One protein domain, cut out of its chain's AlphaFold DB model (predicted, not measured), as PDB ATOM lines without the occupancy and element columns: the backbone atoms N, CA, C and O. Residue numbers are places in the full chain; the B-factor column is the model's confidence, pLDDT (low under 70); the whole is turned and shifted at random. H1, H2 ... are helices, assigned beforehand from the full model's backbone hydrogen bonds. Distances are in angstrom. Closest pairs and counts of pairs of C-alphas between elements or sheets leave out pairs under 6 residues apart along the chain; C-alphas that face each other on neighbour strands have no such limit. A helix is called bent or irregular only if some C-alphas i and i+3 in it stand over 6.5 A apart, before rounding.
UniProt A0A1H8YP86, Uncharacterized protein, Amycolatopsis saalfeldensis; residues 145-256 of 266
ATOM      1  N   THR A 145     207.113 220.762 220.330       96.56
ATOM      2  CA  THR A 145     206.826 219.430 219.781       96.56
ATOM      3  C   THR A 145     207.029 218.342 220.827       96.56
ATOM      4  O   THR A 145     206.155 217.496 220.959       96.56
ATOM      5  N   GLU A 146     208.117 218.388 221.602       96.88
ATOM      6  CA  GLU A 146     208.337 217.430 222.695       96.88
ATOM      7  C   GLU A 146     207.230 217.535 223.742       96.88
ATOM      8  O   GLU A 146     206.659 216.520 224.115       96.88
ATOM      9  N   VAL A 147     206.832 218.751 224.139       97.62
ATOM     10  CA  VAL A 147     205.691 218.935 225.054       97.62
ATOM     11  C   VAL A 147     204.410 218.303 224.506       97.62
ATOM     12  O   VAL A 147     203.655 217.683 225.262       97.62
ATOM     13  N   VAL A 148     204.146 218.468 223.207       97.62
ATOM     14  CA  VAL A 148     202.973 217.865 222.571       97.62
ATOM     15  C   VAL A 148     203.063 216.342 222.597       97.62
ATOM     16  O   VAL A 148     202.123 215.691 223.046       97.62
ATOM     17  N   ASP A 149     204.192 215.806 222.143       94.88
ATOM     18  CA  ASP A 149     204.468 214.380 221.995       94.88
ATOM     19  C   ASP A 149     204.356 213.638 223.338       94.88
ATOM     20  O   ASP A 149     203.565 212.704 223.476       94.88
ATOM     21  N   THR A 150     205.082 214.106 224.354       94.25
ATOM     22  CA  THR A 150     205.286 213.348 225.593       94.25
ATOM     23  C   THR A 150     204.264 213.645 226.682       94.25
ATOM     24  O   THR A 150     204.158 212.869 227.631       94.25
ATOM     25  N   HIS A 151     203.517 214.753 226.589       95.69
ATOM     26  CA  HIS A 151     202.619 215.176 227.670       95.69
ATOM     27  C   HIS A 151     201.220 215.556 227.202       95.69
ATOM     28  O   HIS A 151     200.236 215.085 227.774       95.69
ATOM     29  N   PHE A 152     201.099 216.386 226.162       97.00
ATOM     30  CA  PHE A 152     199.777 216.836 225.731       97.00
ATOM     31  C   PHE A 152     198.962 215.709 225.093       97.00
ATOM     32  O   PHE A 152     197.797 215.551 225.447       97.00
ATOM     33  N   VAL A 153     199.552 214.914 224.192       97.25
ATOM     34  CA  VAL A 153     198.850 213.793 223.544       97.25
ATOM     35  C   VAL A 153     198.379 212.753 224.567       97.25
ATOM     36  O   VAL A 153     197.186 212.454 224.543       97.25
ATOM     37  N   PRO A 154     199.211 212.261 225.508       95.88
ATOM     38  CA  PRO A 154     198.734 211.371 226.567       95.88
ATOM     39  C   PRO A 154     197.544 211.945 227.349       95.88
ATOM     40  O   PRO A 154     196.497 211.308 227.433       95.88
ATOM     41  N   ALA A 155     197.647 213.187 227.837       95.19
ATOM     42  CA  ALA A 155     196.568 213.822 228.597       95.19
ATOM     43  C   ALA A 155     195.290 214.034 227.757       95.19
ATOM     44  O   ALA A 155     194.170 213.969 228.274       95.19
ATOM     45  N   LEU A 156     195.444 214.286 226.454       95.56
ATOM     46  CA  LEU A 156     194.338 214.414 225.512       95.56
ATOM     47  C   LEU A 156     193.637 213.068 225.291       95.56
ATOM     48  O   LEU A 156     192.409 213.032 225.327       95.56
ATOM     49  N   LEU A 157     194.391 211.975 225.124       95.75
ATOM     50  CA  LEU A 157     193.839 210.623 225.001       95.75
ATOM     51  C   LEU A 157     193.056 210.225 226.255       95.75
ATOM     52  O   LEU A 157     191.936 209.740 226.128       95.75
ATOM     53  N   ASP A 158     193.595 210.493 227.446       93.94
ATOM     54  CA  ASP A 158     192.923 210.232 228.729       93.94
ATOM     55  C   ASP A 158     191.578 210.950 228.817       93.94
ATOM     56  O   ASP A 158     190.563 210.383 229.222       93.94
ATOM     57  N   THR A 159     191.581 212.218 228.414       93.56
ATOM     58  CA  THR A 159     190.397 213.070 228.455       93.56
ATOM     59  C   THR A 159     189.343 212.595 227.457       93.56
ATOM     60  O   THR A 159     188.168 212.502 227.801       93.56
ATOM     61  N   GLU A 160     189.749 212.260 226.230       95.62
ATOM     62  CA  GLU A 160     188.849 211.710 225.213       95.62
ATOM     63  C   GLU A 160     188.272 210.357 225.647       95.62
ATOM     64  O   GLU A 160     187.057 210.190 225.579       95.62
ATOM     65  N   LEU A 161     189.102 209.436 226.158       95.06
ATOM     66  CA  LEU A 161     188.677 208.129 226.678       95.06
ATOM     67  C   LEU A 161     187.631 208.282 227.776       95.06
ATOM     68  O   LEU A 161     186.610 207.594 227.757       95.06
ATOM     69  N   GLY A 162     187.853 209.233 228.689       93.94
ATOM     70  CA  GLY A 162     186.905 209.545 229.749       93.94
ATOM     71  C   GLY A 162     185.493 209.783 229.208       93.94
ATOM     72  O   GLY A 162     184.525 209.179 229.670       93.94
ATOM     73  N   PHE A 163     185.400 210.586 228.147       94.56
ATOM     74  CA  PHE A 163     184.146 210.920 227.481       94.56
ATOM     75  C   PHE A 163     183.583 209.826 226.557       94.56
ATOM     76  O   PHE A 163     182.450 209.973 226.097       94.56
ATOM     77  N   GLN A 164     184.319 208.739 226.302       95.38
ATOM     78  CA  GLN A 164     183.822 207.537 225.612       95.38
ATOM     79  C   GLN A 164     183.291 206.465 226.584       95.38
ATOM     80  O   GLN A 164     183.093 205.316 226.195       95.38
ATOM     81  N   GLY A 165     183.063 206.822 227.851       90.31
ATOM     82  CA  GLY A 165     182.500 205.927 228.866       90.31
ATOM     83  C   GLY A 165     183.515 205.327 229.838       90.31
ATOM     84  O   GLY A 165     183.101 204.682 230.794       90.31
ATOM     85  N   GLU A 166     184.813 205.572 229.649       89.06
ATOM     86  CA  GLU A 166     185.881 205.020 230.506       89.06
ATOM     87  C   GLU A 166     186.211 205.932 231.710       89.06
ATOM     88  O   GLU A 166     187.049 205.612 232.553       89.06
ATOM     89  N   GLY A 167     185.590 207.114 231.791       81.88
ATOM     90  CA  GLY A 167     185.880 208.129 232.802       81.88
ATOM     91  C   GLY A 167     185.024 207.995 234.056       81.88
ATOM     92  O   GLY A 167     183.828 207.745 233.987       81.88
ATOM     93  N   THR A 168     185.605 208.269 235.224       76.62
ATOM     94  CA  THR A 168     184.878 208.234 236.508       76.62
ATOM     95  C   THR A 168     184.116 209.526 236.808       76.62
ATOM     96  O   THR A 168     183.086 209.496 237.474       76.62
ATOM     97  N   ARG A 169     184.609 210.672 236.316       76.69
ATOM     98  CA  ARG A 169     184.008 211.995 236.564       76.69
ATOM     99  C   ARG A 169     182.897 212.334 235.573       76.69
ATOM    100  O   ARG A 169     181.840 212.811 235.971       76.69
ATOM    101  N   PHE A 170     183.141 212.094 234.287       80.81
ATOM    102  CA  PHE A 170     182.172 212.295 233.215       80.81
ATOM    103  C   PHE A 170     182.313 211.159 232.203       80.81
ATOM    104  O   PHE A 170     183.256 211.158 231.422       80.81
ATOM    105  N   VAL A 171     181.360 210.224 232.199       87.75
ATOM    106  CA  VAL A 171     181.296 209.111 231.225       87.75
ATOM    107  C   VAL A 171     180.869 209.564 229.823       87.75
ATOM    108  O   VAL A 171     181.010 208.839 228.847       87.75
ATOM    109  N   ARG A 172     180.306 210.771 229.723       89.38
ATOM    110  CA  ARG A 172     179.888 211.431 228.482       89.38
ATOM    111  C   ARG A 172     180.081 212.930 228.633       89.38
ATOM    112  O   ARG A 172     180.054 213.443 229.755       89.38
ATOM    113  N   ARG A 173     180.255 213.653 227.528       89.94
ATOM    114  CA  ARG A 173     180.451 215.107 227.582       89.94
ATOM    115  C   ARG A 173     179.189 215.787 228.109       89.94
ATOM    116  O   ARG A 173     178.117 215.576 227.541       89.94
ATOM    117  N   PRO A 174     179.290 216.635 229.145       86.62
ATOM    118  CA  PRO A 174     178.176 217.481 229.524       86.62
ATOM    119  C   PRO A 174     178.014 218.568 228.455       86.62
ATOM    120  O   PRO A 174     178.898 219.409 228.274       86.62
ATOM    121  N   ARG A 175     176.902 218.512 227.720       87.69
ATOM    122  CA  ARG A 175     176.585 219.419 226.613       87.69
ATOM    123  C   ARG A 175     175.219 220.064 226.810       87.69
ATOM    124  O   ARG A 175     174.337 219.472 227.419       87.69
ATOM    125  N   THR A 176     175.077 221.279 226.298       86.06
ATOM    126  CA  THR A 176     173.837 222.083 226.334       86.06
ATOM    127  C   THR A 176     173.304 222.405 224.938       86.06
ATOM    128  O   THR A 176     172.302 223.094 224.803       86.06
ATOM    129  N   ASP A 177     173.996 221.941 223.897       87.44
ATOM    130  CA  ASP A 177     173.724 222.229 222.488       87.44
ATOM    131  C   ASP A 177     173.142 221.022 221.735       87.44
ATOM    132  O   ASP A 177     173.195 220.998 220.508       87.44
ATOM    133  N   ASP A 178     172.667 220.003 222.463       86.25
ATOM    134  CA  ASP A 178     172.150 218.723 221.947       86.25
ATOM    135  C   ASP A 178     173.087 217.989 220.971       86.25
ATOM    136  O   ASP A 178     172.691 217.054 220.275       86.25
ATOM    137  N   GLY A 179     174.357 218.397 220.911       90.19
ATOM    138  CA  GLY A 179     175.342 217.751 220.069       90.19
ATOM    139  C   GLY A 179     175.763 216.396 220.627       90.19
ATOM    140  O   GLY A 179     175.517 216.058 221.785       90.19
ATOM    141  N   ASP A 180     176.470 215.636 219.799       92.50
ATOM    142  CA  ASP A 180     176.970 214.317 220.160       92.50
ATOM    143  C   ASP A 180     177.853 214.368 221.426       92.50
ATOM    144  O   ASP A 180     178.910 215.009 221.479       92.50
ATOM    145  N   VAL A 181     177.388 213.702 222.484       93.19
ATOM    146  CA  VAL A 181     178.058 213.651 223.791       93.19
ATOM    147  C   VAL A 181     179.317 212.782 223.777       93.19
ATOM    148  O   VAL A 181     180.122 212.884 224.705       93.19
ATOM    149  N   HIS A 182     179.506 211.977 222.732       94.69
ATOM    150  CA  HIS A 182     180.675 211.140 222.487       94.69
ATOM    151  C   HIS A 182     181.541 211.665 221.325       94.69
ATOM    152  O   HIS A 182     182.531 211.027 220.965       94.69
ATOM    153  N   GLU A 183     181.260 212.873 220.809       94.19
ATOM    154  CA  GLU A 183     182.052 213.507 219.745       94.19
ATOM    155  C   GLU A 183     183.535 213.545 220.143       94.19
ATOM    156  O   GLU A 183     183.890 214.019 221.232       94.19
ATOM    157  N   SER A 184     184.422 213.120 219.241       95.00
ATOM    158  CA  SER A 184     185.859 213.304 219.444       95.00
ATOM    159  C   SER A 184     186.264 214.743 219.116       95.00
ATOM    160  O   SER A 184     186.378 215.143 217.950       95.00
ATOM    161  N   ARG A 185     186.524 215.546 220.157       94.12
ATOM    162  CA  ARG A 185     186.995 216.930 219.984       94.12
ATOM    163  C   ARG A 185     188.393 216.951 219.384       94.12
ATOM    164  O   ARG A 185     188.678 217.819 218.559       94.12
ATOM    165  N   MET A 186     189.234 215.982 219.736       95.62
ATOM    166  CA  MET A 186     190.523 215.744 219.095       95.62
ATOM    167  C   MET A 186     190.381 215.611 217.572       95.62
ATOM    168  O   MET A 186     190.989 216.406 216.853       95.62
ATOM    169  N   LEU A 187     189.524 214.710 217.072       96.56
ATOM    170  CA  LEU A 187     189.309 214.535 215.628       96.56
ATOM    171  C   LEU A 187     188.823 215.829 214.956       96.56
ATOM    172  O   LEU A 187     189.320 216.206 213.889       96.56
ATOM    173  N   SER A 188     187.892 216.542 215.595       95.62
ATOM    174  CA  SER A 188     187.383 217.837 215.122       95.62
ATOM    175  C   SER A 188     188.503 218.883 215.001       95.62
ATOM    176  O   SER A 188     188.624 219.589 213.992       95.62
ATOM    177  N   HIS A 189     189.392 218.956 215.996       96.56
ATOM    178  CA  HIS A 189     190.534 219.867 215.994       96.56
ATOM    179  C   HIS A 189     191.614 219.493 214.971       96.56
ATOM    180  O   HIS A 189     192.130 220.390 214.293       96.56
ATOM    181  N   CYS A 190     191.912 218.204 214.805       97.69
ATOM    182  CA  CYS A 190     192.815 217.704 213.767       97.69
ATOM    183  C   CYS A 190     192.278 218.034 212.368       97.69
ATOM    184  O   CYS A 190     192.972 218.672 211.575       97.69
ATOM    185  N   SER A 191     191.002 217.731 212.108       97.44
ATOM    186  CA  SER A 191     190.307 218.037 210.847       97.44
ATOM    187  C   SER A 191     190.324 219.527 210.511       97.44
ATOM    188  O   SER A 191     190.679 219.933 209.398       97.44
ATOM    189  N   LYS A 192     189.998 220.377 211.492       96.81
ATOM    190  CA  LYS A 192     190.048 221.834 211.326       96.81
ATOM    191  C   LYS A 192     191.465 222.323 211.025       96.81
ATOM    192  O   LYS A 192     191.626 223.233 210.214       96.81
ATOM    193  N   SER A 193     192.472 221.738 211.666       97.00
ATOM    194  CA  SER A 193     193.870 222.121 211.465       97.00
ATOM    195  C   SER A 193     194.360 221.722 210.077       97.00
ATOM    196  O   SER A 193     194.875 222.582 209.368       97.00
ATOM    197  N   ALA A 194     194.098 220.494 209.624       97.12
ATOM    198  CA  ALA A 194     194.426 220.053 208.266       97.12
ATOM    199  C   ALA A 194     193.792 220.955 207.196       97.12
ATOM    200  O   ALA A 194     194.453 221.379 206.246       97.12
ATOM    201  N   ARG A 195     192.522 221.347 207.381       97.06
ATOM    202  CA  ARG A 195     191.872 222.341 206.515       97.06
ATOM    203  C   ARG A 195     192.614 223.684 206.513       97.06
ATOM    204  O   ARG A 195     192.878 224.218 205.446       97.06
ATOM    205  N   ARG A 196     192.989 224.221 207.678       96.31
ATOM    206  CA  ARG A 196     193.715 225.505 207.771       96.31
ATOM    207  C   ARG A 196     195.084 225.474 207.097       96.31
ATOM    208  O   ARG A 196     195.484 226.480 206.513       96.31
ATOM    209  N   TYR A 197     195.774 224.336 207.151       96.06
ATOM    210  CA  TYR A 197     197.005 224.129 206.396       96.06
ATOM    211  C   TYR A 197     196.752 224.140 204.885       96.06
ATOM    212  O   TYR A 197     197.450 224.860 204.175       96.06
ATOM    213  N   ARG A 198     195.731 223.419 204.399       95.19
ATOM    214  CA  ARG A 198     195.329 223.440 202.977       95.19
ATOM    215  C   ARG A 198     194.944 224.837 202.493       95.19
ATOM    216  O   ARG A 198     195.324 225.228 201.397       95.19
ATOM    217  N   ASP A 199     194.285 225.614 203.345       95.50
ATOM    218  CA  ASP A 199     193.911 227.003 203.066       95.50
ATOM    219  C   ASP A 199     195.114 227.979 203.122       95.50
ATOM    220  O   ASP A 199     194.933 229.185 202.938       95.50
ATOM    221  N   GLY A 200     196.331 227.505 203.431       94.31
ATOM    222  CA  GLY A 200     197.541 228.330 203.539       94.31
ATOM    223  C   GLY A 200     197.527 229.307 204.718       94.31
ATOM    224  O   GLY A 200     198.237 230.311 204.703       94.31
ATOM    225  N   ARG A 201     196.697 229.050 205.737       93.12
ATOM    226  CA  ARG A 201     196.499 229.929 206.903       93.12
ATOM    227  C   ARG A 201     196.665 229.180 208.237       93.12
ATOM    228  O   ARG A 201     195.757 229.270 209.069       93.12
ATOM    229  N   PRO A 202     197.759 228.422 208.458       94.12
ATOM    230  CA  PRO A 202     197.981 227.768 209.739       94.12
ATOM    231  C   PRO A 202     198.333 228.797 210.822       94.12
ATOM    232  O   PRO A 202     199.170 229.674 210.615       94.12
ATOM    233  N   ASP A 203     197.721 228.662 211.994       94.94
ATOM    234  CA  ASP A 203     198.100 229.378 213.213       94.94
ATOM    235  C   ASP A 203     198.874 228.468 214.193       94.94
ATOM    236  O   ASP A 203     199.203 227.316 213.891       94.94
ATOM    237  N   VAL A 204     199.205 228.991 215.377       96.69
ATOM    238  CA  VAL A 204     199.919 228.246 216.431       96.69
ATOM    239  C   VAL A 204     199.124 227.022 216.905       96.69
ATOM    240  O   VAL A 204     199.702 225.964 217.131       96.69
ATOM    241  N   VAL A 205     197.793 227.125 216.999       97.19
ATOM    242  CA  VAL A 205     196.938 225.989 217.381       97.19
ATOM    243  C   VAL A 205     197.010 224.904 216.313       97.19
ATOM    244  O   VAL A 205     197.116 223.724 216.638       97.19
ATOM    245  N   ASN A 206     196.994 225.283 215.034       96.75
ATOM    246  CA  ASN A 206     197.098 224.316 213.946       96.75
ATOM    247  C   ASN A 206     198.443 223.590 213.968       96.75
ATOM    248  O   ASN A 206     198.474 222.390 213.712       96.75
ATOM    249  N   GLN A 207     199.529 224.279 214.324       97.25
ATOM    250  CA  GLN A 207     200.843 223.656 214.496       97.25
ATOM    251  C   GLN A 207     200.850 222.622 215.630       97.25
ATOM    252  O   GLN A 207     201.359 221.521 215.429       97.25
ATOM    253  N   ILE A 208     200.214 222.923 216.770       98.06
ATOM    254  CA  ILE A 208     200.034 221.960 217.873       98.06
ATOM    255  C   ILE A 208     199.273 220.726 217.384       98.06
ATOM    256  O   ILE A 208     199.741 219.606 217.558       98.06
ATOM    257  N   TYR A 209     198.123 220.901 216.730       98.06
ATOM    258  CA  TYR A 209     197.319 219.759 216.284       98.06
ATOM    259  C   TYR A 209     197.926 219.001 215.100       98.06
ATOM    260  O   TYR A 209     197.656 217.812 214.950       98.06
ATOM    261  N   ARG A 210     198.788 219.629 214.293       97.38
ATOM    262  CA  ARG A 210     199.634 218.899 213.341       97.38
ATOM    263  C   ARG A 210     200.632 218.009 214.083       97.38
ATOM    264  O   ARG A 210     200.761 216.849 213.723       97.38
ATOM    265  N   ALA A 211     201.289 218.513 215.131       97.50
ATOM    266  CA  ALA A 211     202.179 217.698 215.963       97.50
ATOM    267  C   ALA A 211     201.429 216.552 216.672       97.50
ATOM    268  O   ALA A 211     201.951 215.444 216.743       97.50
ATOM    269  N   VAL A 212     200.179 216.776 217.103       98.06
ATOM    270  CA  VAL A 212     199.290 215.706 217.598       98.06
ATOM    271  C   VAL A 212     199.070 214.633 216.527       98.06
ATOM    272  O   VAL A 212     199.229 213.456 216.822       98.06
ATOM    273  N   CYS A 213     198.747 215.011 215.283       97.69
ATOM    274  CA  CYS A 213     198.553 214.043 214.193       97.69
ATOM    275  C   CYS A 213     199.827 213.236 213.913       97.69
ATOM    276  O   CYS A 213     199.770 212.013 213.903       97.69
ATOM    277  N   VAL A 214     200.982 213.907 213.812       96.00
ATOM    278  CA  VAL A 214     202.295 213.256 213.641       96.00
ATOM    279  C   VAL A 214     202.551 212.238 214.746       96.00
ATOM    280  O   VAL A 214     203.044 211.140 214.490       96.00
ATOM    281  N   ARG A 215     202.220 212.593 215.990       96.00
ATOM    282  CA  ARG A 215     202.411 211.698 217.124       96.00
ATOM    283  C   ARG A 215     201.492 210.478 217.070       96.00
ATOM    284  O   ARG A 215     201.929 209.378 217.408       96.00
ATOM    285  N   LEU A 216     200.240 210.675 216.671       96.56
ATOM    286  CA  LEU A 216     199.244 209.609 216.599       96.56
ATOM    287  C   LEU A 216     199.438 208.684 215.394       96.56
ATOM    288  O   LEU A 216     199.118 207.507 215.514       96.56
ATOM    289  N   ASP A 217     200.009 209.163 214.285       94.81
ATOM    290  CA  ASP A 217     200.441 208.288 213.186       94.81
ATOM    291  C   ASP A 217     201.523 207.310 213.670       94.81
ATOM    292  O   ASP A 217     201.458 206.120 213.371       94.81
ATOM    293  N   ARG A 218     202.478 207.769 214.495       91.94
ATOM    294  CA  ARG A 218     203.492 206.890 215.114       91.94
ATOM    295  C   ARG A 218     202.886 205.906 216.116       91.94
ATOM    296  O   ARG A 218     203.291 204.754 216.144       91.94
ATOM    297  N   ALA A 219     201.858 206.324 216.859       88.25
ATOM    298  CA  ALA A 219     201.105 205.466 217.783       88.25
ATOM    299  C   ALA A 219     200.211 204.419 217.081       88.25
ATOM    300  O   ALA A 219     199.298 203.860 217.690       88.25
ATOM    301  N   THR A 220     200.410 204.179 215.782       79.62
ATOM    302  CA  THR A 220     199.836 203.019 215.089       79.62
ATOM    303  C   THR A 220     200.783 201.814 215.085       79.62
ATOM    304  O   THR A 220     200.313 200.690 214.893       79.62
ATOM    305  N   ASP A 221     202.073 202.032 215.374       80.44
ATOM    306  CA  ASP A 221     203.123 201.017 215.507       80.44
ATOM    307  C   ASP A 221     203.057 200.316 216.879       80.44
ATOM    308  O   ASP A 221     202.963 200.970 217.916       80.44
ATOM    309  N   ASP A 222     203.124 198.982 216.915       80.75
ATOM    310  CA  ASP A 222     203.019 198.169 218.142       80.75
ATOM    311  C   ASP A 222     204.121 198.426 219.183       80.75
ATOM    312  O   ASP A 222     203.980 198.030 220.341       80.75
ATOM    313  N   THR A 223     205.215 199.083 218.800       82.88
ATOM    314  CA  THR A 223     206.343 199.375 219.698       82.88
ATOM    315  C   THR A 223     206.153 200.634 220.546       82.88
ATOM    316  O   THR A 223     206.897 200.851 221.507       82.88
ATOM    317  N   ASP A 224     205.162 201.466 220.226       86.50
ATOM    318  CA  ASP A 224     204.945 202.738 220.901       86.50
ATOM    319  C   ASP A 224     204.068 202.580 222.165       86.50
ATOM    320  O   ASP A 224     202.970 202.018 222.093       86.50
ATOM    321  N   PRO A 225     204.489 203.114 223.332       87.56
ATOM    322  CA  PRO A 225     203.720 203.009 224.576       87.56
ATOM    323  C   PRO A 225     202.298 203.592 224.520       87.56
ATOM    324  O   PRO A 225     201.467 203.240 225.357       87.56
ATOM    325  N   LEU A 226     202.005 204.493 223.574       93.06
ATOM    326  CA  LEU A 226     200.669 205.067 223.391       93.06
ATOM    327  C   LEU A 226     199.757 204.234 222.487       93.06
ATOM    328  O   LEU A 226     198.555 204.503 222.452       93.06
ATOM    329  N   THR A 227     200.280 203.230 221.780       94.12
ATOM    330  CA  THR A 227     199.523 202.500 220.755       94.12
ATOM    331  C   THR A 227     198.321 201.761 221.315       94.12
ATOM    332  O   THR A 227     197.220 201.890 220.776       94.12
ATOM    333  N   SER A 228     198.483 201.038 222.427       94.00
ATOM    334  CA  SER A 228     197.361 200.357 223.087       94.00
ATOM    335  C   SER A 228     196.270 201.353 223.474       94.00
ATOM    336  O   SER A 228     195.118 201.203 223.082       94.00
ATOM    337  N   ARG A 229     196.661 202.449 224.128       94.81
ATOM    338  CA  ARG A 229     195.743 203.481 224.610       94.81
ATOM    339  C   ARG A 229     195.002 204.197 223.484       94.81
ATOM    340  O   ARG A 229     193.826 204.526 223.620       94.81
ATOM    341  N   TYR A 230     195.672 204.436 222.361       97.19
ATOM    342  CA  TYR A 230     195.040 205.041 221.196       97.19
ATOM    343  C   TYR A 230     194.070 204.074 220.495       97.19
ATOM    344  O   TYR A 230     192.980 204.486 220.090       97.19
ATOM    345  N   ARG A 231     194.404 202.777 220.420       96.00
ATOM    346  CA  ARG A 231     193.478 201.737 219.934       96.00
ATOM    347  C   ARG A 231     192.258 201.592 220.834       96.00
ATOM    348  O   ARG A 231     191.148 201.517 220.311       96.00
ATOM    349  N   ASP A 232     192.447 201.628 222.150       95.75
ATOM    350  CA  ASP A 232     191.350 201.601 223.121       95.75
ATOM    351  C   ASP A 232     190.397 202.775 222.895       95.75
ATOM    352  O   ASP A 232     189.180 202.588 222.873       95.75
ATOM    353  N   LEU A 233     190.933 203.973 222.630       97.00
ATOM    354  CA  LEU A 233     190.119 205.147 222.326       97.00
ATOM    355  C   LEU A 233     189.301 204.967 221.041       97.00
ATOM    356  O   LEU A 233     188.111 205.282 221.027       97.00
ATOM    357  N   ILE A 234     189.910 204.454 219.967       97.38
ATOM    358  CA  ILE A 234     189.202 204.178 218.706       97.38
ATOM    359  C   ILE A 234     188.097 203.140 218.932       97.38
ATOM    360  O   ILE A 234     186.969 203.326 218.472       97.38
ATOM    361  N   ALA A 235     188.398 202.062 219.660       97.00
ATOM    362  CA  ALA A 235     187.426 201.028 219.980       97.00
ATOM    363  C   ALA A 235     186.262 201.589 220.811       97.00
ATOM    364  O   ALA A 235     185.105 201.337 220.478       97.00
ATOM    365  N   ALA A 236     186.551 202.386 221.844       96.94
ATOM    366  CA  ALA A 236     185.543 203.025 222.682       96.94
ATOM    367  C   ALA A 236     184.649 203.976 221.880       96.94
ATOM    368  O   ALA A 236     183.425 203.859 221.934       96.94
ATOM    369  N   TYR A 237     185.247 204.824 221.041       97.25
ATOM    370  CA  TYR A 237     184.501 205.693 220.138       97.25
ATOM    371  C   TYR A 237     183.592 204.900 219.190       97.25
ATOM    372  O   TYR A 237     182.417 205.228 219.044       97.25
ATOM    373  N   ASN A 238     184.094 203.829 218.572       97.56
ATOM    374  CA  ASN A 238     183.310 203.019 217.637       97.56
ATOM    375  C   ASN A 238     182.142 202.284 218.317       97.56
ATOM    376  O   ASN A 238     181.104 202.100 217.682       97.56
ATOM    377  N   ARG A 239     182.255 201.919 219.605       96.81
ATOM    378  CA  ARG A 239     181.123 201.373 220.383       96.81
ATOM    379  C   ARG A 239     180.000 202.395 220.560       96.81
ATOM    380  O   ARG A 239     178.833 202.025 220.488       96.81
ATOM    381  N   CYS A 240     180.347 203.667 220.753       95.25
ATOM    382  CA  CYS A 240     179.380 204.764 220.832       95.25
ATOM    383  C   CYS A 240     178.790 205.147 219.458       95.25
ATOM    384  O   CYS A 240     177.742 205.786 219.409       95.25
ATOM    385  N   HIS A 241     179.419 204.728 218.350       96.00
ATOM    386  CA  HIS A 241     179.060 205.112 216.977       96.00
ATOM    387  C   HIS A 241     178.984 203.914 216.005       96.00
ATOM    388  O   HIS A 241     179.699 203.889 214.997       96.00
ATOM    389  N   PRO A 242     178.101 202.922 216.237       91.25
ATOM    390  CA  PRO A 242     178.084 201.675 215.464       91.25
ATOM    391  C   PRO A 242     177.781 201.859 213.965       91.25
ATOM    392  O   PRO A 242     178.151 201.013 213.159       91.25
ATOM    393  N   GLY A 243     177.126 202.960 213.573       91.56
ATOM    394  CA  GLY A 243     176.807 203.272 212.172       91.56
ATOM    395  C   GLY A 243     177.860 204.104 211.430       91.56
ATOM    396  O   GLY A 243     177.714 204.336 210.233       91.56
ATOM    397  N   SER A 244     178.900 204.580 212.116       91.69
ATOM    398  CA  SER A 244     179.906 205.494 211.553       91.69
ATOM    399  C   SER A 244     181.289 205.221 212.140       91.69
ATOM    400  O   SER A 244     181.977 206.133 212.609       91.69
ATOM    401  N   THR A 245     181.677 203.946 212.159       94.44
ATOM    402  CA  THR A 245     182.962 203.516 212.707       94.44
ATOM    403  C   THR A 245     184.125 204.105 211.922       94.44
ATOM    404  O   THR A 245     184.088 204.177 210.692       94.44
ATOM    405  N   VAL A 246     185.192 204.457 212.626       95.31
ATOM    406  CA  VAL A 246     186.410 205.020 212.050       95.31
ATOM    407  C   VAL A 246     187.614 204.137 212.352       95.31
ATOM    408  O   VAL A 246     187.693 203.501 213.402       95.31
ATOM    409  N   ALA A 247     188.585 204.125 211.440       95.12
ATOM    410  CA  ALA A 247     189.870 203.460 211.664       95.12
ATOM    411  C   ALA A 247     190.845 204.320 212.490       95.12
ATOM    412  O   ALA A 247     191.811 203.804 213.043       95.12
ATOM    413  N   ARG A 248     190.622 205.641 212.543       95.69
ATOM    414  CA  ARG A 248     191.477 206.612 213.236       95.69
ATOM    415  C   ARG A 248     190.672 207.829 213.693       95.69
ATOM    416  O   ARG A 248     189.709 208.218 213.039       95.69
ATOM    417  N   LEU A 249     191.116 208.454 214.783       96.62
ATOM    418  CA  LEU A 249     190.571 209.687 215.367       96.62
ATOM    419  C   LEU A 249     191.508 210.896 215.181       96.62
ATOM    420  O   LEU A 249     191.442 211.875 215.923       96.62
ATOM    421  N   HIS A 250     192.371 210.847 214.169       97.44
ATOM    422  CA  HIS A 250     193.168 211.979 213.700       97.44
ATOM    423  C   HIS A 250     193.209 211.998 212.169       97.44
ATOM    424  O   HIS A 250     192.839 211.025 211.510       97.44
ATOM    425  N   VAL A 251     193.659 213.122 211.612       97.00
ATOM    426  CA  VAL A 251     193.919 213.253 210.175       97.00
ATOM    427  C   VAL A 251     195.345 212.771 209.899       97.00
ATOM    428  O   VAL A 251     196.237 213.278 210.581       97.00
ATOM    429  N   PRO A 252     195.574 211.849 208.945       96.25
ATOM    430  CA  PRO A 252     196.916 211.406 208.572       96.25
ATOM    431  C   PRO A 252     197.844 212.592 208.291       96.25
ATOM    432  O   PRO A 252     197.439 213.576 207.673       96.25
ATOM    433  N   THR A 253     199.097 212.508 208.722       94.00
ATOM    434  CA  THR A 253     200.077 213.588 208.540       94.00
ATOM    435  C   THR A 253     200.293 213.922 207.066       94.00
ATOM    436  O   THR A 253     200.457 215.099 206.743       94.00
ATOM    437  N   ASP A 254     200.215 212.929 206.180       93.62
ATOM    438  CA  ASP A 254     200.378 213.099 204.731       93.62
ATOM    439  C   ASP A 254     199.255 213.940 204.093       93.62
ATOM    440  O   ASP A 254     199.440 214.518 203.022       93.62
ATOM    441  N   ASP A 255     198.116 214.105 204.777       93.19
ATOM    442  CA  ASP A 255     197.029 214.985 204.329       93.19
ATOM    443  C   ASP A 255     197.296 216.469 204.660       93.19
ATOM    444  O   ASP A 255     196.549 217.363 204.232       93.19
ATOM    445  N   PHE A 256     198.344 216.769 205.436       93.25
ATOM    446  CA  PHE A 256     198.797 218.137 205.655       93.25
ATOM    447  C   PHE A 256     199.748 218.538 204.521       93.25
ATOM    448  O   PHE A 256     200.777 217.890 204.347       93.25
TER     449      PHE A 256
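Overview. This is residues 145 to 256 of the 266 residues of an uncharacterized protein of Amycolatopsis saalfeldensis (UniProt A0A1H8YP86). A long kinked helix, H1, has H3 crossing its first part and H4 packing alongside its later part, while H2 crosses H3 and reaches H1 with its first residues alone. After H4, residues 241 to 256 fold back past the middle towards H2 and H3. The printed part has 112 residues, with four named helices in the order H1, H2, H3, H4 and no named strand: all helix. It is compact, with a radius of gyration of the C-alphas of 13.9 A and spans of 36 by 36 by 26 A.

Arrangement. The hub is H1, residues 145 to 166, with a kink of 40 degrees near residue 152; it is irregular, but only just, C-alphas 163 and 166 being 6.9 A apart. With residues 157 to 165 alone it touches H4, residues 227 to 240, closest at the C-alphas of Leu 161 and Leu 233, 5.5 A; they run the same way at a shallow tilt of 34 degrees, only just short of steep. With residues 145 to 153 alone H1 touches H3, residues 204 to 218, about perpendicular at 77 degrees; the closest C-alphas, of Asp 149 and Arg 215, are 5.9 A apart. H3 touches H2, residues 185 to 198, closest at the C-alphas of Ser 193 and Asn 206, 4.6 A; they run opposite ways at a steep tilt of 69.5 degrees, only just short of about perpendicular. H1 and H2, a helical hairpin, only just touch, with 3 pairs of C-alphas within 8 A. H2 and H4 are apart. Every O i to N i+4 pair is within hydrogen-bond range in H2, H3 and H4; in H1, 14 of 18 are.

Along the chain. H1 begins at C-alpha 145 (206.826, 219.430, 219.781) and spans 27.6 A. H2, residues 185 to 198, spans 20.0 A; H3, residues 204 to 218, 21.7 A; H4, residues 227 to 240, 20.3 A, ending at C-alpha 240 (179.380, 204.764, 220.832).

Size, cuts and confidence. The C-alphas farthest apart, of Thr 168 and Gly 200, are 40.6 A apart. The link from H1 to H2 is long, 18 residues. The printed part has no cut, and no printed residue has a pLDDT under 70.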